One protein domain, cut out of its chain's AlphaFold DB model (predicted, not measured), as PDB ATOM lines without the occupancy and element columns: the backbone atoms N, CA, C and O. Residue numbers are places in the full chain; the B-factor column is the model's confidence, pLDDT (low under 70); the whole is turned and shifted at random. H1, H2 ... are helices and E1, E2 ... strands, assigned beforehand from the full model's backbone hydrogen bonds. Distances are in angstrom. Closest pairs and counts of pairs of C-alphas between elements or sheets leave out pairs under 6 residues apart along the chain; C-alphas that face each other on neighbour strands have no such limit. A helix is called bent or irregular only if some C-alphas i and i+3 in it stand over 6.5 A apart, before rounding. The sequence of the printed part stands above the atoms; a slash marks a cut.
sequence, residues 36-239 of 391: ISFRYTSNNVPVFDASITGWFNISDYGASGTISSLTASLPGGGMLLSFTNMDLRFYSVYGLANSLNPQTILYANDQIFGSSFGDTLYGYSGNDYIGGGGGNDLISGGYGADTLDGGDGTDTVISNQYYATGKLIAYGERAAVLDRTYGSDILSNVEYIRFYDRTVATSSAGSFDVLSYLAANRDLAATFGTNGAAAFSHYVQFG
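Overview. This is residues 36 to 239 of the 391 residues of an uncharacterized protein of Azospirillum lipoferum (strain 4B) (UniProt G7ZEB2). The middle of this elongated domain is a short solenoid in which residues 111 to 158 wind in stacked turns, stepping back and forth between two nearly parallel sheets set face to face as a sandwich. Beside the first turn, at one end, stands a separate sheet of four strands, E1 to E4, in which E2 and E3 are long and sharply bent; at the other end H5 packs on E11, E12 and E13, and H3 and H4 lie beyond it. The printed part has 204 residues, with five named helices and fifteen named strands in the order E1 to E4, H1, H2, E5 to E15, H3 to H5, and its class is mixed, helices and strands. The sheets run E5 E7 E9 E13 E12 E11, mixed; E6 E8 E10 E14 E15, mixed; and E1 E2 E3 E4, antiparallel. The whole is only just compact, close to loose, with a radius of gyration of the C-alphas of 19.6 A and spans of 65 by 35 by 26 A.

Arrangement. The largest sheet has, strand beside strand, E5 at residues 111 to 113, E7 at 129 to 135, E9 at 147 to 153, E13 at 185 to 188, E12 at 174 to 177 and E11 at 168 to 171, and it is twisted. E7 and E9 are parallel at 8 degrees, with N 130 and O 147 2.9 A apart, within hydrogen-bond range. E11, E12 and E13 form a meander, each strand the antiparallel neighbour of the one before; N 176 and O 169 are 2.8 A apart, and N 187 and O 175 2.8 A. The second sheet has E6 at residues 120 to 125, E8 at 138 to 143, E10 at 156 to 158, E14 at 192 to 194 and E15 at 199 to 201. E6 and E8 are parallel at 3 degrees, with N 121 and O 138 2.9 A apart; E14 and E15 are a hairpin, with N 193 and O 200 2.8 A apart. These two sheets make a sandwich, two sheets face to face, 8.5 A centre to centre where they face each other, their best planes 3 degrees apart. H5, residues 228 to 239, is on the largest sheet in two layers, helix on sheet, at a height over the sheet of 9.3 A; it lies over E13 and E12, along the strands at 11 degrees to E12 on the local plane. The closest C-alphas of E13 and H5 are those of Ile 186 and Val 236, 7.1 A apart. H3, residues 210 to 216, touches residues 228 to 232 of H5 alone, at a steep tilt of 64 degrees, the same way; the closest C-alphas, of Val 210 and Gly 228, are 5.3 A apart. H4, residues 218 to 224, touches H3 only at the corner, and only just, with 3 pairs of C-alphas within 8 A, the closest those of Leu 214 and Ala 221, 5.0 A apart. The third sheet is a meander of E1, residues 36 to 42, E2, 45 to 59, E3, 62 to 73, and E4, 79 to 84. E2 and E3 are a hairpin, with N 51 and O 71 2.9 A apart; E2 bends by 106 degrees at residue 55 and E3 by 88 degrees at residue 66. The closest C-alphas of E4 and E5, of Ser 82 and Ile 112, are 6.0 A apart. H1, residues 93 to 99, only grazes this sheet, and H2, residues 102 to 105, only grazes the second sheet. Every O i to N i+4 pair is within hydrogen-bond range in H1, H3, H4 and H5; H2 is too short for such a pair.

Along the chain. E1 begins at C-alpha 36, (5.634, 15.252, 40.296). From first to last C-alpha E2 measures 29.8 A, E3 27.1 A, E1 20.1 A, E9 17.7 A, E7 17.6 A and H5 13.5 A. E9 begins at C-alpha 147, (17.020, -6.677, 22.846), and H5 ends at C-alpha 239, (24.170, -8.961, 8.659).

Size, cuts and confidence. The two C-alphas farthest apart are those of Asp 60 and Ala 215, 65.0 A. The printed part has no cut, and no link is long. The mean pLDDT of the printed part is 80.1; residues 36 to 50, 54 to 69 and 72 to 107 are under 70 in this model.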
ATOM      1  N   ILE A  36       7.086  15.224  40.521       65.69
ATOM      2  CA  ILE A  36       5.634  15.252  40.296       65.69
ATOM      3  C   ILE A  36       5.110  13.818  40.456       65.69
ATOM      4  O   ILE A  36       5.770  12.862  40.061       65.69
ATOM      5  N   SER A  37       3.911  13.627  41.006       64.31
ATOM      6  CA  SER A  37       3.226  12.327  40.978       64.31
ATOM      7  C   SER A  37       1.722  12.507  40.806       64.31
ATOM      8  O   SER A  37       1.153  13.461  41.335       64.31
ATOM      9  N   PHE A  38       1.084  11.610  40.056       58.16
ATOM     10  CA  PHE A  38      -0.354  11.634  39.788       58.16
ATOM     11  C   PHE A  38      -0.913  10.221  39.579       58.16
ATOM     12  O   PHE A  38      -0.184   9.300  39.224       58.16
ATOM     13  N   ARG A  39      -2.227  10.056  39.761       58.81
ATOM     14  CA  ARG A  39      -2.955   8.814  39.465       58.81
ATOM     15  C   ARG A  39      -3.893   9.035  38.288       58.81
ATOM     16  O   ARG A  39      -4.775   9.890  38.367       58.81
ATOM     17  N   TYR A  40      -3.744   8.251  37.227       49.78
ATOM     18  CA  TYR A  40      -4.712   8.199  36.138       49.78
ATOM     19  C   TYR A  40      -5.873   7.262  36.498       49.78
ATOM     20  O   TYR A  40      -5.683   6.163  37.029       49.78
ATOM     21  N   THR A  41      -7.098   7.701  36.206       43.50
ATOM     22  CA  THR A  41      -8.322   6.915  36.406       43.50
ATOM     23  C   THR A  41      -9.203   7.005  35.165       43.50
ATOM     24  O   THR A  41      -9.260   8.052  34.520       43.50
ATOM     25  N   SER A  42      -9.915   5.926  34.851       41.78
ATOM     26  CA  SER A  42     -10.908   5.863  33.778       41.78
ATOM     27  C   SER A  42     -12.223   5.363  34.367       41.78
ATOM     28  O   SER A  42     -12.245   4.350  35.063       41.78
ATOM     29  N   ASN A  43     -13.321   6.098  34.161       46.28
ATOM     30  CA  ASN A  43     -14.628   5.814  34.776       46.28
ATOM     31  C   ASN A  43     -14.564   5.608  36.310       46.28
ATOM     32  O   ASN A  43     -15.219   4.723  36.854       46.28
ATOM     33  N   ASN A  44     -13.756   6.420  37.009       51.00
ATOM     34  CA  ASN A  44     -13.424   6.311  38.444       51.00
ATOM     35  C   ASN A  44     -12.682   5.027  38.874       51.00
ATOM     36  O   ASN A  44     -12.430   4.849  40.066       51.00
ATOM     37  N   VAL A  45     -12.290   4.156  37.942       45.62
ATOM     38  CA  VAL A  45     -11.407   3.015  38.210       45.62
ATOM     39  C   VAL A  45      -9.954   3.480  38.051       45.62
ATOM     40  O   VAL A  45      -9.619   4.042  37.007       45.62
ATOM     41  N   PRO A  46      -9.076   3.295  39.054       51.62
ATOM     42  CA  PRO A  46      -7.640   3.514  38.896       51.62
ATOM     43  C   PRO A  46      -7.068   2.682  37.742       51.62
ATOM     44  O   PRO A  46      -7.378   1.500  37.630       51.62
ATOM     45  N   VAL A  47      -6.243   3.302  36.898       47.38
ATOM     46  CA  VAL A  47      -5.613   2.643  35.738       47.38
ATOM     47  C   VAL A  47      -4.101   2.566  35.920       47.38
ATOM     48  O   VAL A  47      -3.533   1.500  35.721       47.38
ATOM     49  N   PHE A  48      -3.462   3.661  36.346       54.53
ATOM     50  CA  PHE A  48      -2.058   3.660  36.764       54.53
ATOM     51  C   PHE A  48      -1.737   4.812  37.727       54.53
ATOM     52  O   PHE A  48      -2.407   5.846  37.736       54.53
ATOM     53  N   ASP A  49      -0.688   4.636  38.517       63.03
ATOM     54  CA  ASP A  49       0.033   5.674  39.249       63.03
ATOM     55  C   ASP A  49       1.287   6.050  38.460       63.03
ATOM     56  O   ASP A  49       1.975   5.163  37.976       63.03
ATOM     57  N   ALA A  50       1.602   7.336  38.318       64.81
ATOM     58  CA  ALA A  50       2.811   7.804  37.649       64.81
ATOM     59  C   ALA A  50       3.605   8.772  38.531       64.81
ATOM     60  O   ALA A  50       3.037   9.634  39.206       64.81
ATOM     61  N   SER A  51       4.930   8.644  38.500       72.69
ATOM     62  CA  SER A  51       5.883   9.483  39.225       72.69
ATOM     63  C   SER A  51       6.970   9.967  38.270       72.69
ATOM     64  O   SER A  51       7.677   9.176  37.652       72.69
ATOM     65  N   ILE A  52       7.118  11.285  38.171       71.19
ATOM     66  CA  ILE A  52       8.027  11.962  37.250       71.19
ATOM     67  C   ILE A  52       9.088  12.709  38.059       71.19
ATOM     68  O   ILE A  52       8.737  13.538  38.901       71.19
ATOM     69  N   THR A  53      10.373  12.473  37.792       71.38
ATOM     70  CA  THR A  53      11.453  13.375  38.228       71.38
ATOM     71  C   THR A  53      11.948  14.215  37.057       71.38
ATOM     72  O   THR A  53      11.812  13.821  35.899       71.38
ATOM     73  N   GLY A  54      12.504  15.390  37.335       65.56
ATOM     74  CA  GLY A  54      12.978  16.291  36.290       65.56
ATOM     75  C   GLY A  54      13.435  17.639  36.815       65.56
ATOM     76  O   GLY A  54      13.602  17.821  38.016       65.56
ATOM     77  N   TRP A  55      13.603  18.601  35.913       66.25
ATOM     78  CA  TRP A  55      13.601  20.018  36.263       66.25
ATOM     79  C   TRP A  55      12.319  20.643  35.727       66.25
ATOM     80  O   TRP A  55      12.048  20.543  34.531       66.25
ATOM     81  N   PHE A  56      11.532  21.278  36.598       62.38
ATOM     82  CA  PHE A  56      10.212  21.797  36.246       62.38
ATOM     83  C   PHE A  56      10.078  23.287  36.561       62.38
ATOM     84  O   PHE A  56      10.379  23.745  37.661       62.38
ATOM     85  N   ASN A  57       9.547  24.033  35.599       57.62
ATOM     86  CA  ASN A  57       9.115  25.413  35.736       57.62
ATOM     87  C   ASN A  57       7.628  25.491  35.359       57.62
ATOM     88  O   ASN A  57       7.272  25.534  34.178       57.62
ATOM     89  N   ILE A  58       6.768  25.440  36.378       55.38
ATOM     90  CA  ILE A  58       5.308  25.459  36.250       55.38
ATOM     91  C   ILE A  58       4.802  26.809  36.759       55.38
ATOM     92  O   ILE A  58       5.150  27.234  37.858       55.38
ATOM     93  N   SER A  59       3.979  27.469  35.951       50.53
ATOM     94  CA  SER A  59       3.400  28.786  36.214       50.53
ATOM     95  C   SER A  59       1.951  28.843  35.729       50.53
ATOM     96  O   SER A  59       1.539  28.022  34.907       50.53
ATOM     97  N   ASP A  60       1.212  29.865  36.156       40.66
ATOM     98  CA  ASP A  60      -0.187  30.098  35.760       40.66
ATOM     99  C   ASP A  60      -0.381  30.219  34.233       40.66
ATOM    100  O   ASP A  60      -1.475  29.989  33.721       40.66
ATOM    101  N   TYR A  61       0.683  30.555  33.491       42.19
ATOM    102  CA  TYR A  61       0.658  30.811  32.044       42.19
ATOM    103  C   TYR A  61       1.322  29.716  31.198       42.19
ATOM    104  O   TYR A  61       1.375  29.832  29.974       42.19
ATOM    105  N   GLY A  62       1.853  28.658  31.816       48.16
ATOM    106  CA  GLY A  62       2.566  27.605  31.096       48.16
ATOM    107  C   GLY A  62       3.422  26.730  31.999       48.16
ATOM    108  O   GLY A  62       3.771  27.101  33.120       48.16
ATOM    109  N   ALA A  63       3.776  25.554  31.490       55.69
ATOM    110  CA  ALA A  63       4.544  24.557  32.222       55.69
ATOM    111  C   ALA A  63       5.651  24.014  31.317       55.69
ATOM    112  O   ALA A  63       5.359  23.545  30.222       55.69
ATOM    113  N   SER A  64       6.906  24.103  31.750       56.59
ATOM    114  CA  SER A  64       8.078  23.711  30.962       56.59
ATOM    115  C   SER A  64       9.118  22.992  31.810       56.59
ATOM    116  O   SER A  64       9.076  23.065  33.037       56.59
ATOM    117  N   GLY A  65      10.041  22.269  31.177       62.06
ATOM    118  CA  GLY A  65      11.029  21.475  31.899       62.06
ATOM    119  C   GLY A  65      11.700  20.395  31.059       62.06
ATOM    120  O   GLY A  65      11.563  20.386  29.834       62.06
ATOM    121  N   THR A  66      12.390  19.489  31.748       63.53
ATOM    122  CA  THR A  66      12.963  18.233  31.233       63.53
ATOM    123  C   THR A  66      12.709  17.110  32.242       63.53
ATOM    124  O   THR A  66      12.760  17.347  33.448       63.53
ATOM    125  N   ILE A  67      12.396  15.897  31.771       67.19
ATOM    126  CA  ILE A  67      11.961  14.753  32.600       67.19
ATOM    127  C   ILE A  67      13.105  13.746  32.786       67.19
ATOM    128  O   ILE A  67      13.287  12.852  31.968       67.19
ATOM    129  N   SER A  68      13.852  13.847  33.889       64.81
ATOM    130  CA  SER A  68      14.958  12.928  34.193       64.81
ATOM    131  C   SER A  68      14.516  11.503  34.533       64.81
ATOM    132  O   SER A  68      15.318  10.583  34.397       64.81
ATOM    133  N   SER A  69      13.272  11.287  34.971       67.62
ATOM    134  CA  SER A  69      12.692   9.943  35.061       67.62
ATOM    135  C   SER A  69      11.171   9.968  34.974       67.62
ATOM    136  O   SER A  69      10.535  10.925  35.409       67.62
ATOM    137  N   LEU A  70      10.582   8.879  34.494       72.44
ATOM    138  CA  LEU A  70       9.144   8.625  34.541       72.44
ATOM    139  C   LEU A  70       8.947   7.162  34.916       72.44
ATOM    140  O   LEU A  70       9.344   6.287  34.157       72.44
ATOM    141  N   THR A  71       8.305   6.899  36.047       70.06
ATOM    142  CA  THR A  71       7.726   5.588  36.339       70.06
ATOM    143  C   THR A  71       6.215   5.662  36.179       70.06
ATOM    144  O   THR A  71       5.606   6.668  36.549       70.06
ATOM    145  N   ALA A  72       5.599   4.602  35.664       66.88
ATOM    146  CA  ALA A  72       4.192   4.328  35.914       66.88
ATOM    147  C   ALA A  72       4.004   2.889  36.397       66.88
ATOM    148  O   ALA A  72       4.774   1.993  36.056       66.88
ATOM    149  N   SER A  73       2.983   2.672  37.215       63.41
ATOM    150  CA  SER A  73       2.687   1.403  37.869       63.41
ATOM    151  C   SER A  73       1.184   1.164  37.961       63.41
ATOM    152  O   SER A  73       0.382   2.095  38.024       63.41
ATOM    153  N   LEU A  74       0.781  -0.102  37.963       54.16
ATOM    154  CA  LEU A  74      -0.598  -0.505  38.191       54.16
ATOM    155  C   LEU A  74      -1.041  -0.163  39.628       54.16
ATOM    156  O   LEU A  74      -0.227  -0.209  40.556       54.16
ATOM    157  N   PRO A  75      -2.345   0.079  39.853       51.69
ATOM    158  CA  PRO A  75      -2.924   0.189  41.189       51.69
ATOM    159  C   PRO A  75      -2.760  -1.142  41.941       51.69
ATOM    160  O   PRO A  75      -3.549  -2.071  41.778       51.69
ATOM    161  N   GLY A  76      -1.699  -1.244  42.742       58.03
ATOM    162  CA  GLY A  76      -1.244  -2.500  43.349       58.03
ATOM    163  C   GLY A  76       0.281  -2.662  43.373       58.03
ATOM    164  O   GLY A  76       0.777  -3.443  44.177       58.03
ATOM    165  N   GLY A  77       1.021  -1.886  42.571       53.31
ATOM    166  CA  GLY A  77       2.481  -1.760  42.656       53.31
ATOM    167  C   GLY A  77       3.296  -2.442  41.551       53.31
ATOM    168  O   GLY A  77       4.499  -2.207  41.503       53.31
ATOM    169  N   GLY A  78       2.682  -3.227  40.657       51.44
ATOM    170  CA  GLY A  78       3.360  -3.745  39.453       51.44
ATOM    171  C   GLY A  78       3.776  -2.602  38.524       51.44
ATOM    172  O   GLY A  78       3.029  -1.633  38.391       51.44
ATOM    173  N   MET A  79       4.963  -2.660  37.925       59.47
ATOM    174  CA  MET A  79       5.543  -1.537  37.179       59.47
ATOM    175  C   MET A  79       5.210  -1.648  35.687       59.47
ATOM    176  O   MET A  79       5.556  -2.626  35.047       59.47
ATOM    177  N   LEU A  80       4.537  -0.637  35.130       51.75
ATOM    178  CA  LEU A  80       4.124  -0.607  33.719       51.75
ATOM    179  C   LEU A  80       5.226  -0.097  32.788       51.75
ATOM    180  O   LEU A  80       5.265  -0.456  31.617       51.75
ATOM    181  N   LEU A  81       6.051   0.824  33.288       59.25
ATOM    182  CA  LEU A  81       7.133   1.492  32.563       59.25
ATOM    183  C   LEU A  81       8.020   2.238  33.562       59.25
ATOM    184  O   LEU A  81       7.524   2.806  34.539       59.25
ATOM    185  N   SER A  82       9.326   2.274  33.307       61.19
ATOM    186  CA  SER A  82      10.289   3.038  34.098       61.19
ATOM    187  C   SER A  82      11.429   3.535  33.222       61.19
ATOM    188  O   SER A  82      12.311   2.769  32.852       61.19
ATOM    189  N   PHE A  83      11.442   4.838  32.968       61.53
ATOM    190  CA  PHE A  83      12.462   5.524  32.187       61.53
ATOM    191  C   PHE A  83      13.387   6.343  33.079       61.53
ATOM    192  O   PHE A  83      12.939   6.973  34.043       61.53
ATOM    193  N   THR A  84      14.662   6.433  32.698       54.00
ATOM    194  CA  THR A  84      15.635   7.372  33.274       54.00
ATOM    195  C   THR A  84      16.418   8.071  32.162       54.00
ATOM    196  O   THR A  84      16.646   7.489  31.109       54.00
ATOM    197  N   ASN A  85      16.834   9.318  32.395       52.62
ATOM    198  CA  ASN A  85      17.592  10.164  31.460       52.62
ATOM    199  C   ASN A  85      16.870  10.536  30.147       52.62
ATOM    200  O   ASN A  85      17.528  10.788  29.139       52.62
ATOM    201  N   MET A  86      15.535  10.624  30.150       56.75
ATOM    202  CA  MET A  86      14.803  11.214  29.022       56.75
ATOM    203  C   MET A  86      14.917  12.747  29.016       56.75
ATOM    204  O   MET A  86      15.174  13.378  30.037       56.75
ATOM    205  N   ASP A  87      14.689  13.364  27.854       54.88
ATOM    206  CA  ASP A  87      14.770  14.824  27.683       54.88
ATOM    207  C   ASP A  87      13.453  15.391  27.109       54.88
ATOM    208  O   ASP A  87      13.416  16.186  26.166       54.88
ATOM    209  N   LEU A  88      12.324  14.954  27.685       56.81
ATOM    210  CA  LEU A  88      10.982  15.404  27.299       56.81
ATOM    211  C   LEU A  88      10.740  16.862  27.713       56.81
ATOM    212  O   LEU A  88      10.593  17.173  28.898       56.81
ATOM    213  N   ARG A  89      10.635  17.748  26.717       62.22
ATOM    214  CA  ARG A  89      10.226  19.151  26.885       62.22
ATOM    215  C   ARG A  89       8.732  19.315  26.644       62.22
ATOM    216  O   ARG A  89       8.205  18.844  25.643       62.22
ATOM    217  N   PHE A  90       8.073  20.056  27.527       58.62
ATOM    218  CA  PHE A  90       6.657  20.408  27.427       58.62
ATOM    219  C   PHE A  90       6.456  21.927  27.567       58.62
ATOM    220  O   PHE A  90       7.383  22.646  27.941       58.62
ATOM    221  N   TYR A  91       5.259  22.411  27.215       57.91
ATOM    222  CA  TYR A  91       4.898  23.842  27.254       57.91
ATOM    223  C   TYR A  91       3.589  24.137  28.022       57.91
ATOM    224  O   TYR A  91       3.311  25.282  28.381       57.91
ATOM    225  N   SER A  92       2.790  23.111  28.329       53.06
ATOM    226  CA  SER A  92       1.615  23.187  29.207       53.06
ATOM    227  C   SER A  92       1.322  21.811  29.812       53.06
ATOM    228  O   SER A  92       1.841  20.808  29.326       53.06
ATOM    229  N   VAL A  93       0.463  21.732  30.836       48.75
ATOM    230  CA  VAL A  93       0.027  20.444  31.420       48.75
ATOM    231  C   VAL A  93      -0.766  19.603  30.409       48.75
ATOM    232  O   VAL A  93      -0.637  18.383  30.387       48.75
ATOM    233  N   TYR A  94      -1.525  20.240  29.510       49.06
ATOM    234  CA  TYR A  94      -2.193  19.552  28.398       49.06
ATOM    235  C   TYR A  94      -1.181  19.028  27.365       49.06
ATOM    236  O   TYR A  94      -1.335  17.922  26.852       49.06
ATOM    237  N   GLY A  95      -0.114  19.790  27.099       52.12
ATOM    238  CA  GLY A  95       1.027  19.326  26.309       52.12
ATOM    239  C   GLY A  95       1.702  18.119  26.958       52.12
ATOM    240  O   GLY A  95       1.849  17.097  26.305       52.12
ATOM    241  N   LEU A  96       2.002  18.198  28.259       53.75
ATOM    242  CA  LEU A  96       2.569  17.101  29.046       53.75
ATOM    243  C   LEU A  96       1.690  15.843  28.986       53.75
ATOM    244  O   LEU A  96       2.202  14.773  28.696       53.75
ATOM    245  N   ALA A  97       0.373  15.958  29.176       50.91
ATOM    246  CA  ALA A  97      -0.539  14.813  29.098       50.91
ATOM    247  C   ALA A  97      -0.570  14.148  27.705       50.91
ATOM    248  O   ALA A  97      -0.705  12.932  27.622       50.91
ATOM    249  N   ASN A  98      -0.405  14.919  26.621       49.34
ATOM    250  CA  ASN A  98      -0.281  14.365  25.266       49.34
ATOM    251  C   ASN A  98       1.116  13.779  24.998       49.34
ATOM    252  O   ASN A  98       1.215  12.736  24.362       49.34
ATOM    253  N   SER A  99       2.181  14.406  25.511       50.72
ATOM    254  CA  SER A  99       3.558  13.887  25.465       50.72
ATOM    255  C   SER A  99       3.771  12.650  26.343       50.72
ATOM    256  O   SER A  99       4.760  11.950  26.161       50.72
ATOM    257  N   LEU A 100       2.858  12.378  27.281       53.22
ATOM    258  CA  LEU A 100       2.840  11.180  28.120       53.22
ATOM    259  C   LEU A 100       1.972  10.041  27.544       53.22
ATOM    260  O   LEU A 100       1.685   9.072  28.247       53.22
ATOM    261  N   ASN A 101       1.552  10.121  26.275       53.69
ATOM    262  CA  ASN A 101       1.044   8.946  25.565       53.69
ATOM    263  C   ASN A 101       2.208   7.941  25.411       53.69
ATOM    264  O   ASN A 101       3.242   8.338  24.870       53.69
ATOM    265  N   PRO A 102       2.063   6.662  25.821       52.28
ATOM    266  CA  PRO A 102       3.103   5.649  25.659       52.28
ATOM    267  C   PRO A 102       3.700   5.635  24.256       52.28
ATOM    268  O   PRO A 102       4.913   5.682  24.138       52.28
ATOM    269  N   GLN A 103       2.874   5.726  23.207       52.28
ATOM    270  CA  GLN A 103       3.364   5.769  21.828       52.28
ATOM    271  C   GLN A 103       4.304   6.957  21.579       52.28
ATOM    272  O   GLN A 103       5.313   6.784  20.922       52.28
ATOM    273  N   THR A 104       4.015   8.157  22.098       54.94
ATOM    274  CA  THR A 104       4.879   9.337  21.880       54.94
ATOM    275  C   THR A 104       6.150   9.346  22.718       54.94
ATOM    276  O   THR A 104       7.073  10.079  22.373       54.94
ATOM    277  N   ILE A 105       6.181   8.587  23.816       57.66
ATOM    278  CA  ILE A 105       7.395   8.385  24.612       57.66
ATOM    279  C   ILE A 105       8.273   7.333  23.920       57.66
ATOM    280  O   ILE A 105       9.450   7.576  23.697       57.66
ATOM    281  N   LEU A 106       7.645   6.230  23.509       63.53
ATOM    282  CA  LEU A 106       8.228   5.003  22.968       63.53
ATOM    283  C   LEU A 106       8.352   5.039  21.430       63.53
ATOM    284  O   LEU A 106       7.898   4.150  20.712       63.53
ATOM    285  N   TYR A 107       8.892   6.146  20.915       66.38
ATOM    286  CA  TYR A 107       9.255   6.322  19.496       66.38
ATOM    287  C   TYR A 107      10.780   6.469  19.307       66.38
ATOM    288  O   TYR A 107      11.239   6.884  18.236       66.38
ATOM    289  N   ALA A 108      11.560   6.193  20.354       74.12
ATOM    290  CA  ALA A 108      13.010   6.305  20.398       74.12
ATOM    291  C   ALA A 108      13.626   4.999  20.928       74.12
ATOM    292  O   ALA A 108      12.922   4.035  21.167       74.12
ATOM    293  N   ASN A 109      14.951   4.949  21.076       78.88
ATOM    294  CA  ASN A 109      15.618   3.778  21.648       78.88
ATOM    295  C   ASN A 109      15.483   3.815  23.175       78.88
ATOM    296  O   ASN A 109      16.184   4.599  23.826       78.88
ATOM    297  N   ASP A 110      14.621   2.974  23.730       76.62
ATOM    298  CA  ASP A 110      14.220   3.033  25.128       76.62
ATOM    299  C   ASP A 110      14.790   1.897  25.992       76.62
ATOM    300  O   ASP A 110      15.312   0.885  25.518       76.62
ATOM    301  N   GLN A 111      14.731   2.094  27.312       78.56
ATOM    302  CA  GLN A 111      15.048   1.070  28.310       78.56
ATOM    303  C   GLN A 111      13.820   0.839  29.187       78.56
ATOM    304  O   GLN A 111      13.404   1.734  29.926       78.56
ATOM    305  N   ILE A 112      13.252  -0.359  29.102       74.44
ATOM    306  CA  ILE A 112      12.027  -0.765  29.787       74.44
ATOM    307  C   ILE A 112      12.362  -1.920  30.729       74.44
ATOM    308  O   ILE A 112      13.024  -2.882  30.348       74.44
ATOM    309  N   PHE A 113      11.875  -1.828  31.963       79.44
ATOM    310  CA  PHE A 113      12.031  -2.859  32.983       79.44
ATOM    311  C   PHE A 113      10.665  -3.144  33.609       79.44
ATOM    312  O   PHE A 113      10.000  -2.206  34.061       79.44
ATOM    313  N   GLY A 114      10.261  -4.412  33.617       74.69
ATOM    314  CA  GLY A 114       9.111  -4.908  34.365       74.69
ATOM    315  C   GLY A 114       9.438  -5.114  35.846       74.69
ATOM    316  O   GLY A 114      10.276  -4.414  36.430       74.69
ATOM    317  N   SER A 115       8.714  -6.027  36.485       75.44
ATOM    318  CA  SER A 115       8.683  -6.187  37.935       75.44
ATOM    319  C   SER A 115       9.058  -7.609  38.386       75.44
ATOM    320  O   SER A 115      10.011  -8.202  37.889       75.44
ATOM    321  N   SER A 116       8.381  -8.118  39.418       81.00
ATOM    322  CA  SER A 116       8.501  -9.497  39.911       81.00
ATOM    323  C   SER A 116       7.160 -10.243  39.793       81.00
ATOM    324  O   SER A 116       6.845 -11.112  40.611       81.00
ATOM    325  N   PHE A 117       6.321  -9.808  38.855       81.31
ATOM    326  CA  PHE A 117       5.003 -10.339  38.536       81.31
ATOM    327  C   PHE A 117       4.852 -10.385  37.014       81.31
ATOM    328  O   PHE A 117       5.506  -9.618  36.328       81.31
ATOM    329  N   GLY A 118       3.949 -11.231  36.503       76.44
ATOM    330  CA  GLY A 118       3.676 -11.300  35.063       76.44
ATOM    331  C   GLY A 118       3.173  -9.967  34.503       76.44
ATOM    332  O   GLY A 118       2.026  -9.584  34.756       76.44
ATOM    333  N   ASP A 119       4.032  -9.296  33.747       79.19
ATOM    334  CA  ASP A 119       3.832  -7.976  33.168       79.19
ATOM    335  C   ASP A 119       3.478  -8.059  31.668       79.19
ATOM    336  O   ASP A 119       3.442  -9.116  31.029       79.19
ATOM    337  N   THR A 120       3.132  -6.918  31.072       81.06
ATOM    338  CA  THR A 120       2.915  -6.806  29.623       81.06
ATOM    339  C   THR A 120       3.606  -5.549  29.117       81.06
ATOM    340  O   THR A 120       3.192  -4.438  29.447       81.06
ATOM    341  N   LEU A 121       4.668  -5.739  28.336       77.81
ATOM    342  CA  LEU A 121       5.640  -4.705  27.987       77.81
ATOM    343  C   LEU A 121       5.639  -4.448  26.475       77.81
ATOM    344  O   LEU A 121       5.600  -5.387  25.678       77.81
ATOM    345  N   TYR A 122       5.697  -3.174  26.088       79.25
ATOM    346  CA  TYR A 122       5.690  -2.719  24.695       79.25
ATOM    347  C   TYR A 122       6.795  -1.678  24.479       79.25
ATOM    348  O   TYR A 122       6.770  -0.657  25.160       79.25
ATOM    349  N   GLY A 123       7.712  -1.910  23.536       78.69
ATOM    350  CA  GLY A 123       8.725  -0.938  23.086       78.69
ATOM    351  C   GLY A 123       8.247  -0.014  21.959       78.69
ATOM    352  O   GLY A 123       8.640   1.137  21.867       78.69
ATOM    353  N   TYR A 124       7.277  -0.471  21.163       81.88
ATOM    354  CA  TYR A 124       6.686   0.220  20.010       81.88
ATOM    355  C   TYR A 124       7.646   0.527  18.853       81.88
ATOM    356  O   TYR A 124       7.415   0.004  17.758       81.88
ATOM    357  N   SER A 125       8.601   1.445  18.991       81.38
ATOM    358  CA  SER A 125       9.410   1.932  17.864       81.38
ATOM    359  C   SER A 125      10.730   2.557  18.290       81.38
ATOM    360  O   SER A 125      10.739   3.607  18.914       81.38
ATOM    361  N   GLY A 126      11.827   2.005  17.790       83.12
ATOM    362  CA  GLY A 126      13.180   2.319  18.229       83.12
ATOM    363  C   GLY A 126      13.944   1.022  18.441       83.12
ATOM    364  O   GLY A 126      13.376  -0.044  18.276       83.12
ATOM    365  N   ASN A 127      15.240   1.091  18.733       88.06
ATOM    366  CA  ASN A 127      16.011  -0.101  19.093       88.06
ATOM    367  C   ASN A 127      16.037  -0.221  20.617       88.06
ATOM    368  O   ASN A 127      16.894   0.391  21.267       88.06
ATOM    369  N   ASP A 128      15.107  -0.992  21.163       85.00
ATOM    370  CA  ASP A 128      14.806  -0.999  22.590       85.00
ATOM    371  C   ASP A 128      15.583  -2.063  23.362       85.00
ATOM    372  O   ASP A 128      15.986  -3.105  22.837       85.00
ATOM    373  N   TYR A 129      15.760  -1.820  24.658       88.75
ATOM    374  CA  TYR A 129      16.093  -2.852  25.630       88.75
ATOM    375  C   TYR A 129      14.902  -3.062  26.565       88.75
ATOM    376  O   TYR A 129      14.497  -2.130  27.261       88.75
ATOM    377  N   ILE A 130      14.362  -4.281  26.609       87.69
ATOM    378  CA  ILE A 130      13.229  -4.637  27.470       87.69
ATOM    379  C   ILE A 130      13.612  -5.831  28.338       87.69
ATOM    380  O   ILE A 130      13.881  -6.902  27.803       87.69
ATOM    381  N   GLY A 131      13.612  -5.652  29.659       91.12
ATOM    382  CA  GLY A 131      13.719  -6.738  30.635       91.12
ATOM    383  C   GLY A 131      12.385  -6.969  31.345       91.12
ATOM    384  O   GLY A 131      11.878  -6.036  31.962       91.12
ATOM    385  N   GLY A 132      11.825  -8.177  31.279       86.75
ATOM    386  CA  GLY A 132      10.610  -8.566  32.005       86.75
ATOM    387  C   GLY A 132      10.823  -8.566  33.519       86.75
ATOM    388  O   GLY A 132      10.156  -7.840  34.255       86.75
ATOM    389  N   GLY A 133      11.887  -9.239  33.960       89.50
ATOM    390  CA  GLY A 133      12.337  -9.265  35.348       89.50
ATOM    391  C   GLY A 133      12.089 -10.634  35.957       89.50
ATOM    392  O   GLY A 133      12.938 -11.517  35.855       89.50
ATOM    393  N   GLY A 134      10.941 -10.811  36.601       83.75
ATOM    394  CA  GLY A 134      10.463 -12.129  37.002       83.75
ATOM    395  C   GLY A 134       8.946 -12.178  37.005       83.75
ATOM    396  O   GLY A 134       8.295 -11.200  37.353       83.75
ATOM    397  N   GLY A 135       8.370 -13.321  36.656       86.69
ATOM    398  CA  GLY A 135       6.957 -13.411  36.320       86.69
ATOM    399  C   GLY A 135       6.746 -14.312  35.112       86.69
ATOM    400  O   GLY A 135       7.607 -15.098  34.756       86.69
ATOM    401  N   ASN A 136       5.568 -14.225  34.504       89.00
ATOM    402  CA  ASN A 136       5.330 -14.822  33.192       89.00
ATOM    403  C   ASN A 136       4.917 -13.679  32.272       89.00
ATOM    404  O   ASN A 136       3.749 -13.270  32.286       89.00
ATOM    405  N   ASP A 137       5.877 -13.150  31.529       89.94
ATOM    406  CA  ASP A 137       5.772 -11.854  30.879       89.94
ATOM    407  C   ASP A 137       5.333 -11.961  29.420       89.94
ATOM    408  O   ASP A 137       5.621 -12.923  28.699       89.94
ATOM    409  N   LEU A 138       4.613 -10.935  28.964       86.81
ATOM    410  CA  LEU A 138       4.203 -10.779  27.574       86.81
ATOM    411  C   LEU A 138       4.897  -9.553  26.974       86.81
ATOM    412  O   LEU A 138       4.467  -8.420  27.180       86.81
ATOM    413  N   ILE A 139       5.970  -9.788  26.224       90.25
ATOM    414  CA  ILE A 139       6.872  -8.738  25.739       90.25
ATOM    415  C   ILE A 139       6.668  -8.516  24.239       90.25
ATOM    416  O   ILE A 139       6.568  -9.455  23.457       90.25
ATOM    417  N   SER A 140       6.642  -7.264  23.809       90.75
ATOM    418  CA  SER A 140       6.719  -6.858  22.409       90.75
ATOM    419  C   SER A 140       7.765  -5.759  22.313       90.75
ATOM    420  O   SER A 140       7.562  -4.712  22.917       90.75
ATOM    421  N   GLY A 141       8.831  -5.965  21.540       88.75
ATOM    422  CA  GLY A 141       9.722  -4.879  21.116       88.75
ATOM    423  C   GLY A 141       8.936  -3.910  20.230       88.75
ATOM    424  O   GLY A 141       8.104  -3.140  20.714       88.75
ATOM    425  N   GLY A 142       9.001  -4.087  18.916       88.19
ATOM    426  CA  GLY A 142       7.975  -3.559  18.016       88.19
ATOM    427  C   GLY A 142       8.483  -3.340  16.606       88.19
ATOM    428  O   GLY A 142       8.383  -4.236  15.765       88.19
ATOM    429  N   TYR A 143       8.948  -2.120  16.351       87.69
ATOM    430  CA  TYR A 143       9.656  -1.721  15.141       87.69
ATOM    431  C   TYR A 143      11.068  -1.276  15.520       87.69
ATOM    432  O   TYR A 143      11.253  -0.158  15.992       87.69
ATOM    433  N   GLY A 144      12.058  -2.112  15.238       91.75
ATOM    434  CA  GLY A 144      13.452  -1.855  15.548       91.75
ATOM    435  C   GLY A 144      14.273  -3.131  15.570       91.75
ATOM    436  O   GLY A 144      13.816  -4.200  15.171       91.75
ATOM    437  N   ALA A 145      15.524  -3.006  15.996       95.19
ATOM    438  CA  ALA A 145      16.380  -4.142  16.305       95.19
ATOM    439  C   ALA A 145      16.523  -4.257  17.826       95.19
ATOM    440  O   ALA A 145      17.486  -3.741  18.407       95.19
ATOM    441  N   ASP A 146      15.546  -4.909  18.453       95.88
ATOM    442  CA  ASP A 146      15.361  -4.868  19.900       95.88
ATOM    443  C   ASP A 146      16.206  -5.919  20.634       95.88
ATOM    444  O   ASP A 146      16.675  -6.915  20.074       95.88
ATOM    445  N   THR A 147      16.431  -5.700  21.927       97.31
ATOM    446  CA  THR A 147      17.020  -6.677  22.846       97.31
ATOM    447  C   THR A 147      16.027  -6.963  23.960       97.31
ATOM    448  O   THR A 147      15.806  -6.127  24.833       97.31
ATOM    449  N   LEU A 148      15.431  -8.151  23.915       98.06
ATOM    450  CA  LEU A 148      14.350  -8.569  24.799       98.06
ATOM    451  C   LEU A 148      14.857  -9.672  25.732       98.06
ATOM    452  O   LEU A 148      15.385 -10.686  25.276       98.06
ATOM    453  N   ASP A 149      14.694  -9.472  27.029       98.44
ATOM    454  CA  ASP A 149      15.071 -10.399  28.089       98.44
ATOM    455  C   ASP A 149      13.804 -10.699  28.898       98.44
ATOM    456  O   ASP A 149      13.212  -9.768  29.436       98.44
ATOM    457  N   GLY A 150      13.327 -11.946  28.934       97.75
ATOM    458  CA  GLY A 150      12.148 -12.292  29.745       97.75
ATOM    459  C   GLY A 150      12.515 -12.251  31.223       97.75
ATOM    460  O   GLY A 150      12.231 -11.277  31.921       97.75
ATOM    461  N   GLY A 151      13.312 -13.227  31.647       97.88
ATOM    462  CA  GLY A 151      13.953 -13.249  32.959       97.88
ATOM    463  C   GLY A 151      13.576 -14.501  33.740       97.88
ATOM    464  O   GLY A 151      13.741 -15.617  33.248       97.88
ATOM    465  N   ASP A 152      13.125 -14.321  34.980       96.19
ATOM    466  CA  ASP A 152      12.721 -15.423  35.856       96.19
ATOM    467  C   ASP A 152      11.251 -15.830  35.624       96.19
ATOM    468  O   ASP A 152      10.359 -15.383  36.353       96.19
ATOM    469  N   GLY A 153      10.995 -16.769  34.705       97.38
ATOM    470  CA  GLY A 153       9.743 -17.538  34.721       97.38
ATOM    471  C   GLY A 153       9.357 -18.258  33.433       97.38
ATOM    472  O   GLY A 153       9.878 -19.340  33.149       97.38
ATOM    473  N   THR A 154       8.315 -17.796  32.742       98.19
ATOM    474  CA  THR A 154       7.855 -18.403  31.478       98.19
ATOM    475  C   THR A 154       7.278 -17.340  30.562       98.19
ATOM    476  O   THR A 154       6.089 -17.007  30.631       98.19
ATOM    477  N   ASP A 155       8.127 -16.868  29.660       98.44
ATOM    478  CA  ASP A 155       7.936 -15.595  28.982       98.44
ATOM    479  C   ASP A 155       7.601 -15.779  27.502       98.44
ATOM    480  O   ASP A 155       7.990 -16.748  26.836       98.44
ATOM    481  N   THR A 156       6.799 -14.852  26.979       97.19
ATOM    482  CA  THR A 156       6.303 -14.882  25.603       97.19
ATOM    483  C   THR A 156       6.589 -13.570  24.891       97.19
ATOM    484  O   THR A 156       6.000 -12.538  25.208       97.19
ATOM    485  N   VAL A 157       7.410 -13.627  23.844       97.94
ATOM    486  CA  VAL A 157       7.618 -12.498  22.929       97.94
ATOM    487  C   VAL A 157       6.566 -12.510  21.820       97.94
ATOM    488  O   VAL A 157       6.334 -13.532  21.175       97.94
ATOM    489  N   ILE A 158       5.919 -11.376  21.565       92.00
ATOM    490  CA  ILE A 158       5.030 -11.163  20.421       92.00
ATOM    491  C   ILE A 158       5.873 -10.715  19.227       92.00
ATOM    492  O   ILE A 158       6.595  -9.727  19.312       92.00
ATOM    493  N   SER A 159       5.738 -11.404  18.094       93.44
ATOM    494  CA  SER A 159       6.381 -11.026  16.837       93.44
ATOM    495  C   SER A 159       5.342 -10.600  15.801       93.44
ATOM    496  O   SER A 159       4.399 -11.337  15.505       93.44
ATOM    497  N   ASN A 160       5.542  -9.424  15.200       87.94
ATOM    498  CA  ASN A 160       4.649  -8.819  14.204       87.94
ATOM    499  C   ASN A 160       4.807  -9.423  12.790       87.94
ATOM    500  O   ASN A 160       4.754  -8.726  11.778       87.94
ATOM    501  N   GLN A 161       5.012 -10.738  12.704       92.12
ATOM    502  CA  GLN A 161       5.171 -11.469  11.446       92.12
ATOM    503  C   GLN A 161       4.570 -12.881  11.507       92.12
ATOM    504  O   GLN A 161       4.244 -13.411  12.569       92.12
ATOM    505  N   TYR A 162       4.422 -13.495  10.333       94.00
ATOM    506  CA  TYR A 162       4.115 -14.919  10.187       94.00
ATOM    507  C   TYR A 162       5.375 -15.762  10.397       94.00
ATOM    508  O   TYR A 162       6.470 -15.352  10.003       94.00
ATOM    509  N   TYR A 163       5.229 -16.960  10.960       93.19
ATOM    510  CA  TYR A 163       6.354 -17.874  11.107       93.19
ATOM    511  C   TYR A 163       6.823 -18.417   9.747       93.19
ATOM    512  O   TYR A 163       6.030 -18.888   8.932       93.19
ATOM    513  N   ALA A 164       8.139 -18.423   9.523       93.31
ATOM    514  CA  ALA A 164       8.759 -19.070   8.370       93.31
ATOM    515  C   ALA A 164      10.080 -19.749   8.758       93.31
ATOM    516  O   ALA A 164      10.778 -19.324   9.680       93.31
ATOM    517  N   THR A 165      10.450 -20.809   8.041       89.88
ATOM    518  CA  THR A 165      11.701 -21.542   8.284       89.88
ATOM    519  C   THR A 165      12.912 -20.611   8.188       89.88
ATOM    520  O   THR A 165      13.053 -19.869   7.218       89.88
ATOM    521  N   GLY A 166      13.796 -20.663   9.188       90.81
ATOM    522  CA  GLY A 166      14.985 -19.808   9.265       90.81
ATOM    523  C   GLY A 166      14.738 -18.394   9.804       90.81
ATOM    524  O   GLY A 166      15.680 -17.612   9.842       90.81
ATOM    525  N   LYS A 167      13.511 -18.056  10.235       94.75
ATOM    526  CA  LYS A 167      13.212 -16.793  10.939       94.75
ATOM    527  C   LYS A 167      13.633 -16.795  12.408       94.75
ATOM    528  O   LYS A 167      13.963 -15.739  12.928       94.75
ATOM    529  N   LEU A 168      13.609 -17.956  13.058       97.56
ATOM    530  CA  LEU A 168      14.016 -18.130  14.451       97.56
ATOM    531  C   LEU A 168      15.367 -18.855  14.487       97.56
ATOM    532  O   LEU A 168      15.456 -20.016  14.076       97.56
ATOM    533  N   ILE A 169      16.406 -18.167  14.961       98.19
ATOM    534  CA  ILE A 169      17.771 -18.703  15.083       98.19
ATOM    535  C   ILE A 169      18.301 -18.560  16.512       98.19
ATOM    536  O   ILE A 169      17.774 -17.759  17.276       98.19
ATOM    537  N   ALA A 170      19.332 -19.318  16.885       98.19
ATOM    538  CA  ALA A 170      19.947 -19.228  18.210       98.19
ATOM    539  C   ALA A 170      21.463 -19.450  18.201       98.19
ATOM    540  O   ALA A 170      22.006 -20.173  17.363       98.19
ATOM    541  N   TYR A 171      22.131 -18.840  19.178       97.94
ATOM    542  CA  TYR A 171      23.540 -19.033  19.490       97.94
ATOM    543  C   TYR A 171      23.765 -18.905  21.005       97.94
ATOM    544  O   TYR A 171      23.506 -17.859  21.604       97.94
ATOM    545  N   GLY A 172      24.277 -19.972  21.626       95.56
ATOM    546  CA  GLY A 172      24.389 -20.053  23.083       95.56
ATOM    547  C   GLY A 172      23.012 -19.978  23.746       95.56
ATOM    548  O   GLY A 172      22.085 -20.665  23.326       95.56
ATOM    549  N   GLU A 173      22.887 -19.121  24.756       93.44
ATOM    550  CA  GLU A 173      21.648 -18.866  25.511       93.44
ATOM    551  C   GLU A 173      20.761 -17.783  24.863       93.44
ATOM    552  O   GLU A 173      19.721 -17.421  25.407       93.44
ATOM    553  N   ARG A 174      21.163 -17.246  23.701       96.94
ATOM    554  CA  ARG A 174      20.429 -16.196  22.981       96.94
ATOM    555  C   ARG A 174      19.738 -16.768  21.752       96.94
ATOM    556  O   ARG A 174      20.355 -17.481  20.958       96.94
ATOM    557  N   ALA A 175      18.486 -16.385  21.552       98.31
ATOM    558  CA  ALA A 175      17.777 -16.559  20.294       98.31
ATOM    559  C   ALA A 175      17.678 -15.225  19.544       98.31
ATOM    560  O   ALA A 175      18.058 -14.172  20.055       98.31
ATOM    561  N   ALA A 176      17.191 -15.265  18.312       98.31
ATOM    562  CA  ALA A 176      16.835 -14.080  17.558       98.31
ATOM    563  C   ALA A 176      15.679 -14.355  16.602       98.31
ATOM    564  O   ALA A 176      15.591 -15.429  15.992       98.31
ATOM    565  N   VAL A 177      14.821 -13.351  16.455       98.12
ATOM    566  CA  VAL A 177      13.691 -13.340  15.534       98.12
ATOM    567  C   VAL A 177      14.038 -12.386  14.400       98.12
ATOM    568  O   VAL A 177      14.068 -11.172  14.558       98.12
ATOM    569  N   LEU A 178      14.357 -12.956  13.244       97.56
ATOM    570  CA  LEU A 178      14.884 -12.210  12.112       97.56
ATOM    571  C   LEU A 178      13.760 -11.527  11.329       97.56
ATOM    572  O   LEU A 178      12.901 -12.202  10.761       97.56
ATOM    573  N   ASP A 179      13.797 -10.210  11.178       95.12
ATOM    574  CA  ASP A 179      13.017  -9.504  10.164       95.12
ATOM    575  C   ASP A 179      13.841  -8.465   9.389       95.12
ATOM    576  O   ASP A 179      14.750  -7.814   9.901       95.12
ATOM    577  N   ARG A 180      13.548  -8.377   8.085       92.38
ATOM    578  CA  ARG A 180      14.164  -7.425   7.156       92.38
ATOM    579  C   ARG A 180      13.351  -6.152   6.977       92.38
ATOM    580  O   ARG A 180      13.891  -5.179   6.463       92.38
ATOM    581  N   THR A 181      12.063  -6.187   7.313       91.31
ATOM    582  CA  THR A 181      11.159  -5.050   7.113       91.31
ATOM    583  C   THR A 181      11.208  -4.116   8.309       91.31
ATOM    584  O   THR A 181      11.315  -2.907   8.129       91.31
ATOM    585  N   TYR A 182      11.156  -4.690   9.512       89.12
ATOM    586  CA  TYR A 182      10.997  -3.936  10.750       89.12
ATOM    587  C   TYR A 182      12.205  -3.967  11.687       89.12
ATOM    588  O   TYR A 182      12.207  -3.220  12.652       89.12
ATOM    589  N   GLY A 183      13.246  -4.734  11.351       93.44
ATOM    590  CA  GLY A 183      14.410  -4.976  12.206       93.44
ATOM    591  C   GLY A 183      14.310  -6.330  12.915       93.44
ATOM    592  O   GLY A 183      13.294  -7.010  12.820       93.44
ATOM    593  N   SER A 184      15.417  -6.806  13.481       97.00
ATOM    594  CA  SER A 184      15.509  -8.164  14.030       97.00
ATOM    595  C   SER A 184      15.832  -8.134  15.515       97.00
ATOM    596  O   SER A 184      16.815  -7.506  15.915       97.00
ATOM    597  N   ASP A 185      15.063  -8.887  16.293       97.62
ATOM    598  CA  ASP A 185      15.136  -8.879  17.751       97.62
ATOM    599  C   ASP A 185      16.103  -9.950  18.252       97.62
ATOM    600  O   ASP A 185      16.117 -11.075  17.740       97.62
ATOM    601  N   ILE A 186      16.879  -9.632  19.286       98.31
ATOM    602  CA  ILE A 186      17.697 -10.598  20.024       98.31
ATOM    603  C   ILE A 186      16.999 -10.915  21.344       98.31
ATOM    604  O   ILE A 186      16.719 -10.012  22.126       98.31
ATOM    605  N   LEU A 187      16.766 -12.201  21.603       98.56
ATOM    606  CA  LEU A 187      16.035 -12.691  22.768       98.56
ATOM    607  C   LEU A 187      16.976 -13.422  23.740       98.56
ATOM    608  O   LEU A 187      17.803 -14.228  23.305       98.56
ATOM    609  N   SER A 188      16.813 -13.208  25.043       98.31
ATOM    610  CA  SER A 188      17.355 -14.052  26.120       98.31
ATOM    611  C   SER A 188      16.256 -14.387  27.126       98.31
ATOM    612  O   SER A 188      15.291 -13.639  27.231       98.31
ATOM    613  N   ASN A 189      16.375 -15.524  27.822       98.38
ATOM    614  CA  ASN A 189      15.424 -15.946  28.863       98.38
ATOM    615  C   ASN A 189      13.948 -15.836  28.419       98.38
ATOM    616  O   ASN A 189      13.148 -15.191  29.078       98.38
ATOM    617  N   VAL A 190      13.619 -16.376  27.238       98.62
ATOM    618  CA  VAL A 190      12.265 -16.369  26.658       98.62
ATOM    619  C   VAL A 190      11.943 -17.769  26.159       98.62
ATOM    620  O   VAL A 190      12.658 -18.304  25.309       98.62
ATOM    621  N   GLU A 191      10.835 -18.349  26.610       98.50
ATOM    622  CA  GLU A 191      10.428 -19.719  26.274       98.50
ATOM    623  C   GLU A 191       9.653 -19.788  24.958       98.50
ATOM    624  O   GLU A 191       9.756 -20.785  24.232       98.50
ATOM    625  N   TYR A 192       8.876 -18.747  24.644       98.56
ATOM    626  CA  TYR A 192       7.931 -18.750  23.531       98.56
ATOM    627  C   TYR A 192       7.967 -17.474  22.688       98.56
ATOM    628  O   TYR A 192       8.070 -16.360  23.191       98.56
ATOM    629  N   ILE A 193       7.763 -17.638  21.380       98.44
ATOM    630  CA  ILE A 193       7.509 -16.549  20.440       98.44
ATOM    631  C   ILE A 193       6.138 -16.762  19.803       98.44
ATOM    632  O   ILE A 193       5.870 -17.800  19.189       98.44
ATOM    633  N   ARG A 194       5.260 -15.771  19.935       97.38
ATOM    634  CA  ARG A 194       3.933 -15.720  19.323       97.38
ATOM    635  C   ARG A 194       3.995 -14.942  18.009       97.38
ATOM    636  O   ARG A 194       4.053 -13.718  18.011       97.38
ATOM    637  N   PHE A 195       3.923 -15.671  16.902       95.69
ATOM    638  CA  PHE A 195       3.725 -15.152  15.549       95.69
ATOM    639  C   PHE A 195       2.223 -14.991  15.249       95.69
ATOM    640  O   PHE A 195       1.372 -15.453  16.019       95.69
ATOM    641  N   TYR A 196       1.872 -14.379  14.114       92.31
ATOM    642  CA  TYR A 196       0.467 -14.202  13.710       92.31
ATOM    643  C   TYR A 196      -0.303 -15.519  13.529       92.31
ATOM    644  O   TYR A 196      -1.488 -15.585  13.853       92.31
ATOM    645  N   ASP A 197       0.349 -16.562  13.012       95.12
ATOM    646  CA  ASP A 197      -0.261 -17.860  12.712       95.12
ATOM    647  C   ASP A 197      -0.119 -18.894  13.836       95.12
ATOM    648  O   ASP A 197      -0.887 -19.858  13.877       95.12
ATOM    649  N   ARG A 198       0.862 -18.733  14.735       95.94
ATOM    650  CA  ARG A 198       1.196 -19.738  15.755       95.94
ATOM    651  C   ARG A 198       2.118 -19.223  16.859       95.94
ATOM    652  O   ARG A 198       2.907 -18.308  16.650       95.94
ATOM    653  N   THR A 199       2.126 -19.925  17.988       97.19
ATOM    654  CA  THR A 199       3.219 -19.851  18.969       97.19
ATOM    655  C   THR A 199       4.258 -20.939  18.680       97.19
ATOM    656  O   THR A 199       3.912 -22.052  18.269       97.19
ATOM    657  N   VAL A 200       5.535 -20.614  18.875       97.62
ATOM    658  CA  VAL A 200       6.704 -21.483  18.678       97.62
ATOM    659  C   VAL A 200       7.578 -21.408  19.929       97.62
ATOM    660  O   VAL A 200       7.728 -20.331  20.494       97.62
ATOM    661  N   ALA A 201       8.146 -22.529  20.376       98.00
ATOM    662  CA  ALA A 201       9.090 -22.527  21.492       98.00
ATOM    663  C   ALA A 201      10.484 -22.081  21.025       98.00
ATOM    664  O   ALA A 201      10.972 -22.566  20.000       98.00
ATOM    665  N   THR A 202      11.154 -21.227  21.795       97.69
ATOM    666  CA  THR A 202      12.511 -20.729  21.510       97.69
ATOM    667  C   THR A 202      13.525 -21.864  21.356       97.69
ATOM    668  O   THR A 202      14.408 -21.804  20.506       97.69
ATOM    669  N   SER A 203      13.335 -22.969  22.080       96.69
ATOM    670  CA  SER A 203      14.142 -24.196  21.979       96.69
ATOM    671  C   SER A 203      14.078 -24.911  20.618       96.69
ATOM    672  O   SER A 203      14.863 -25.825  20.373       96.69
ATOM    673  N   SER A 204      13.174 -24.504  19.718       96.19
ATOM    674  CA  SER A 204      13.111 -24.980  18.326       96.19
ATOM    675  C   SER A 204      13.885 -24.108  17.325       96.19
ATOM    676  O   SER A 204      13.860 -24.384  16.124       96.19
ATOM    677  N   ALA A 205      14.577 -23.069  17.804       97.44
ATOM    678  CA  ALA A 205      15.411 -22.194  16.994       97.44
ATOM    679  C   ALA A 205      16.508 -22.954  16.229       97.44
ATOM    680  O   ALA A 205      17.150 -23.869  16.748       97.44
ATOM    681  N   GLY A 206      16.766 -22.539  14.986       97.38
ATOM    682  CA  GLY A 206      17.879 -23.073  14.202       97.38
ATOM    683  C   GLY A 206      19.225 -22.585  14.740       97.38
ATOM    684  O   GLY A 206      19.425 -21.383  14.895       97.38
ATOM    685  N   SER A 207      20.170 -23.492  14.993       97.00
ATOM    686  CA  SER A 207      21.525 -23.104  15.413       97.00
ATOM    687  C   SER A 207      22.210 -22.239  14.348       97.00
ATOM    688  O   SER A 207      22.230 -22.601  13.168       97.00
ATOM    689  N   PHE A 208      22.772 -21.104  14.761       97.94
ATOM    690  CA  PHE A 208      23.509 -20.192  13.895       97.94
ATOM    691  C   PHE A 208      25.022 -20.400  14.030       97.94
ATOM    692  O   PHE A 208      25.607 -20.191  15.096       97.94
ATOM    693  N   ASP A 209      25.677 -20.772  12.929       97.75
ATOM    694  CA  ASP A 209      27.126 -20.970  12.896       97.75
ATOM    695  C   ASP A 209      27.873 -19.628  12.793       97.75
ATOM    696  O   ASP A 209      28.213 -19.127  11.715       97.75
ATOM    697  N   VAL A 210      28.149 -19.050  13.963       98.19
ATOM    698  CA  VAL A 210      28.932 -17.817  14.114       98.19
ATOM    699  C   VAL A 210      30.355 -17.934  13.566       98.19
ATOM    700  O   VAL A 210      30.901 -16.933  13.106       98.19
ATOM    701  N   LEU A 211      30.971 -19.124  13.588       98.25
ATOM    702  CA  LEU A 211      32.330 -19.316  13.081       98.25
ATOM    703  C   LEU A 211      32.329 -19.348  11.555       98.25
ATOM    704  O   LEU A 211      33.195 -18.727  10.946       98.25
ATOM    705  N   SER A 212      31.330 -19.977  10.936       98.25
ATOM    706  CA  SER A 212      31.112 -19.922   9.489       98.25
ATOM    707  C   SER A 212      30.818 -18.489   9.029       98.25
ATOM    708  O   SER A 212      31.425 -18.010   8.070       98.25
ATOM    709  N   TYR A 213      29.983 -17.746   9.766       98.50
ATOM    710  CA  TYR A 213      29.722 -16.327   9.502       98.50
ATOM    711  C   TYR A 213      30.990 -15.459   9.605       98.50
ATOM    712  O   TYR A 213      31.297 -14.687   8.692       98.50
ATOM    713  N   LEU A 214      31.784 -15.615  10.667       98.50
ATOM    714  CA  LEU A 214      33.061 -14.912  10.828       98.50
ATOM    715  C   LEU A 214      34.080 -15.317   9.754       98.50
ATOM    716  O   LEU A 214      34.750 -14.461   9.179       98.50
ATOM    717  N   ALA A 215      34.181 -16.604   9.421       98.00
ATOM    718  CA  ALA A 215      35.083 -17.113   8.391       98.00
ATOM    719  C   ALA A 215      34.697 -16.633   6.979       98.00
ATOM    720  O   ALA A 215      35.591 -16.365   6.168       98.00
ATOM    721  N   ALA A 216      33.407 -16.419   6.706       97.69
ATOM    722  CA  ALA A 216      32.910 -15.850   5.454       97.69
ATOM    723  C   ALA A 216      33.180 -14.337   5.312       97.69
ATOM    724  O   ALA A 216      33.458 -13.870   4.208       97.69
ATOM    725  N   ASN A 217      33.151 -13.565   6.408       97.56
ATOM    726  CA  ASN A 217      33.256 -12.099   6.371       97.56
ATOM    727  C   ASN A 217      34.629 -11.612   6.870       97.56
ATOM    728  O   ASN A 217      35.021 -11.829   8.022       97.56
ATOM    729  N   ARG A 218      35.420 -10.988   5.983       95.31
ATOM    730  CA  ARG A 218      36.823 -10.647   6.286       95.31
ATOM    731  C   ARG A 218      36.949  -9.591   7.380       95.31
ATOM    732  O   ARG A 218      37.764  -9.751   8.284       95.31
ATOM    733  N   ASP A 219      36.159  -8.537   7.257       96.62
ATOM    734  CA  ASP A 219      36.076  -7.407   8.173       96.62
ATOM    735  C   ASP A 219      35.609  -7.844   9.567       96.62
ATOM    736  O   ASP A 219      36.280  -7.551  10.552       96.62
ATOM    737  N   LEU A 220      34.538  -8.638   9.658       97.06
ATOM    738  CA  LEU A 220      33.973  -9.042  10.948       97.06
ATOM    739  C   LEU A 220      34.942  -9.874  11.784       97.06
ATOM    740  O   LEU A 220      35.091  -9.613  12.970       97.06
ATOM    741  N   ALA A 221      35.664 -10.821  11.181       95.81
ATOM    742  CA  ALA A 221      36.683 -11.569  11.922       95.81
ATOM    743  C   ALA A 221      37.976 -10.770  12.180       95.81
ATOM    744  O   ALA A 221      38.752 -11.163  13.046       95.81
ATOM    745  N   ALA A 222      38.210  -9.643  11.494       95.25
ATOM    746  CA  ALA A 222      39.264  -8.704  11.889       95.25
ATOM    747  C   ALA A 222      38.849  -7.862  13.113       95.25
ATOM    748  O   ALA A 222      39.690  -7.574  13.960       95.25
ATOM    749  N   THR A 223      37.563  -7.515  13.231       97.25
ATOM    750  CA  THR A 223      37.009  -6.736  14.354       97.25
ATOM    751  C   THR A 223      36.724  -7.590  15.593       97.25
ATOM    752  O   THR A 223      37.030  -7.184  16.710       97.25
ATOM    753  N   PHE A 224      36.132  -8.774  15.416       97.31
ATOM    754  CA  PHE A 224      35.633  -9.628  16.501       97.31
ATOM    755  C   PHE A 224      36.496 -10.869  16.768       97.31
ATOM    756  O   PHE A 224      36.282 -11.553  17.770       97.31
ATOM    757  N   GLY A 225      37.450 -11.199  15.890       96.62
ATOM    758  CA  GLY A 225      38.195 -12.456  15.973       96.62
ATOM    759  C   GLY A 225      37.244 -13.652  15.929       96.62
ATOM    760  O   GLY A 225      36.518 -13.837  14.954       96.62
ATOM    761  N   THR A 226      37.230 -14.442  17.003       96.75
ATOM    762  CA  THR A 226      36.328 -15.588  17.219       96.75
ATOM    763  C   THR A 226      35.207 -15.306  18.231       96.75
ATOM    764  O   THR A 226      34.580 -16.243  18.723       96.75
ATOM    765  N   ASN A 227      34.929 -14.037  18.567       97.75
ATOM    766  CA  ASN A 227      33.844 -13.675  19.483       97.75
ATOM    767  C   ASN A 227      32.470 -13.929  18.837       97.75
ATOM    768  O   ASN A 227      31.906 -13.072  18.152       97.75
ATOM    769  N   GLY A 228      31.932 -15.124  19.082       97.06
ATOM    770  CA  GLY A 228      30.653 -15.570  18.544       97.06
ATOM    771  C   GLY A 228      29.456 -14.739  19.005       97.06
ATOM    772  O   GLY A 228      28.561 -14.493  18.205       97.06
ATOM    773  N   ALA A 229      29.456 -14.236  20.243       97.06
ATOM    774  CA  ALA A 229      28.359 -13.410  20.752       97.06
ATOM    775  C   ALA A 229      28.281 -12.062  20.013       97.06
ATOM    776  O   ALA A 229      27.210 -11.673  19.552       97.06
ATOM    777  N   ALA A 230      29.423 -11.392  19.813       97.75
ATOM    778  CA  ALA A 230      29.488 -10.168  19.013       97.75
ATOM    779  C   ALA A 230      29.110 -10.419  17.541       97.75
ATOM    780  O   ALA A 230      28.390  -9.624  16.938       97.75
ATOM    781  N   ALA A 231      29.547 -11.549  16.975       98.25
ATOM    782  CA  ALA A 231      29.206 -11.947  15.613       98.25
ATOM    783  C   ALA A 231      27.708 -12.244  15.430       98.25
ATOM    784  O   ALA A 231      27.136 -11.856  14.413       98.25
ATOM    785  N   PHE A 232      27.070 -12.893  16.409       98.38
ATOM    786  CA  PHE A 232      25.630 -13.148  16.418       98.38
ATOM    787  C   PHE A 232      24.842 -11.839  16.495       98.38
ATOM    788  O   PHE A 232      24.023 -11.584  15.615       98.38
ATOM    789  N   SER A 233      25.151 -10.960  17.457       97.12
ATOM    790  CA  SER A 233      24.494  -9.648  17.558       97.12
ATOM    791  C   SER A 233      24.660  -8.820  16.280       97.12
ATOM    792  O   SER A 233      23.684  -8.258  15.791       97.12
ATOM    793  N   HIS A 234      25.855  -8.812  15.675       97.62
ATOM    794  CA  HIS A 234      26.076  -8.158  14.384       97.62
ATOM    795  C   HIS A 234      25.241  -8.786  13.255       97.62
ATOM    796  O   HIS A 234      24.699  -8.065  12.418       97.62
ATOM    797  N   TYR A 235      25.138 -10.119  13.192       98.19
ATOM    798  CA  TYR A 235      24.327 -10.777  12.166       98.19
ATOM    799  C   TYR A 235      22.852 -10.391  12.273       98.19
ATOM    800  O   TYR A 235      22.242 -10.061  11.257       98.19
ATOM    801  N   VAL A 236      22.307 -10.404  13.489       97.75
ATOM    802  CA  VAL A 236      20.903 -10.076  13.746       97.75
ATOM    803  C   VAL A 236      20.633  -8.603  13.422       97.75
ATOM    804  O   VAL A 236      19.774  -8.318  12.595       97.75
ATOM    805  N   GLN A 237      21.419  -7.675  13.976       94.25
ATOM    806  CA  GLN A 237      21.193  -6.233  13.810       94.25
ATOM    807  C   GLN A 237      21.482  -5.716  12.388       94.25
ATOM    808  O   GLN A 237      20.803  -4.804  11.920       94.25
ATOM    809  N   PHE A 238      22.476  -6.280  11.688       95.25
ATOM    810  CA  PHE A 238      22.952  -5.754  10.398       95.25
ATOM    811  C   PHE A 238      23.115  -6.841   9.326       95.25
ATOM    812  O   PHE A 238      22.619  -6.706   8.206       95.25
ATOM    813  N   GLY A 239      23.772  -7.957   9.651       96.81
ATOM    814  CA  GLY A 239      24.170  -8.961   8.659       96.81
ATOM    815  C   GLY A 239      23.020  -9.594   7.864       96.81
ATOM    816  O   GLY A 239      23.207  -9.923   6.689       96.81
TER     817      GLY A 239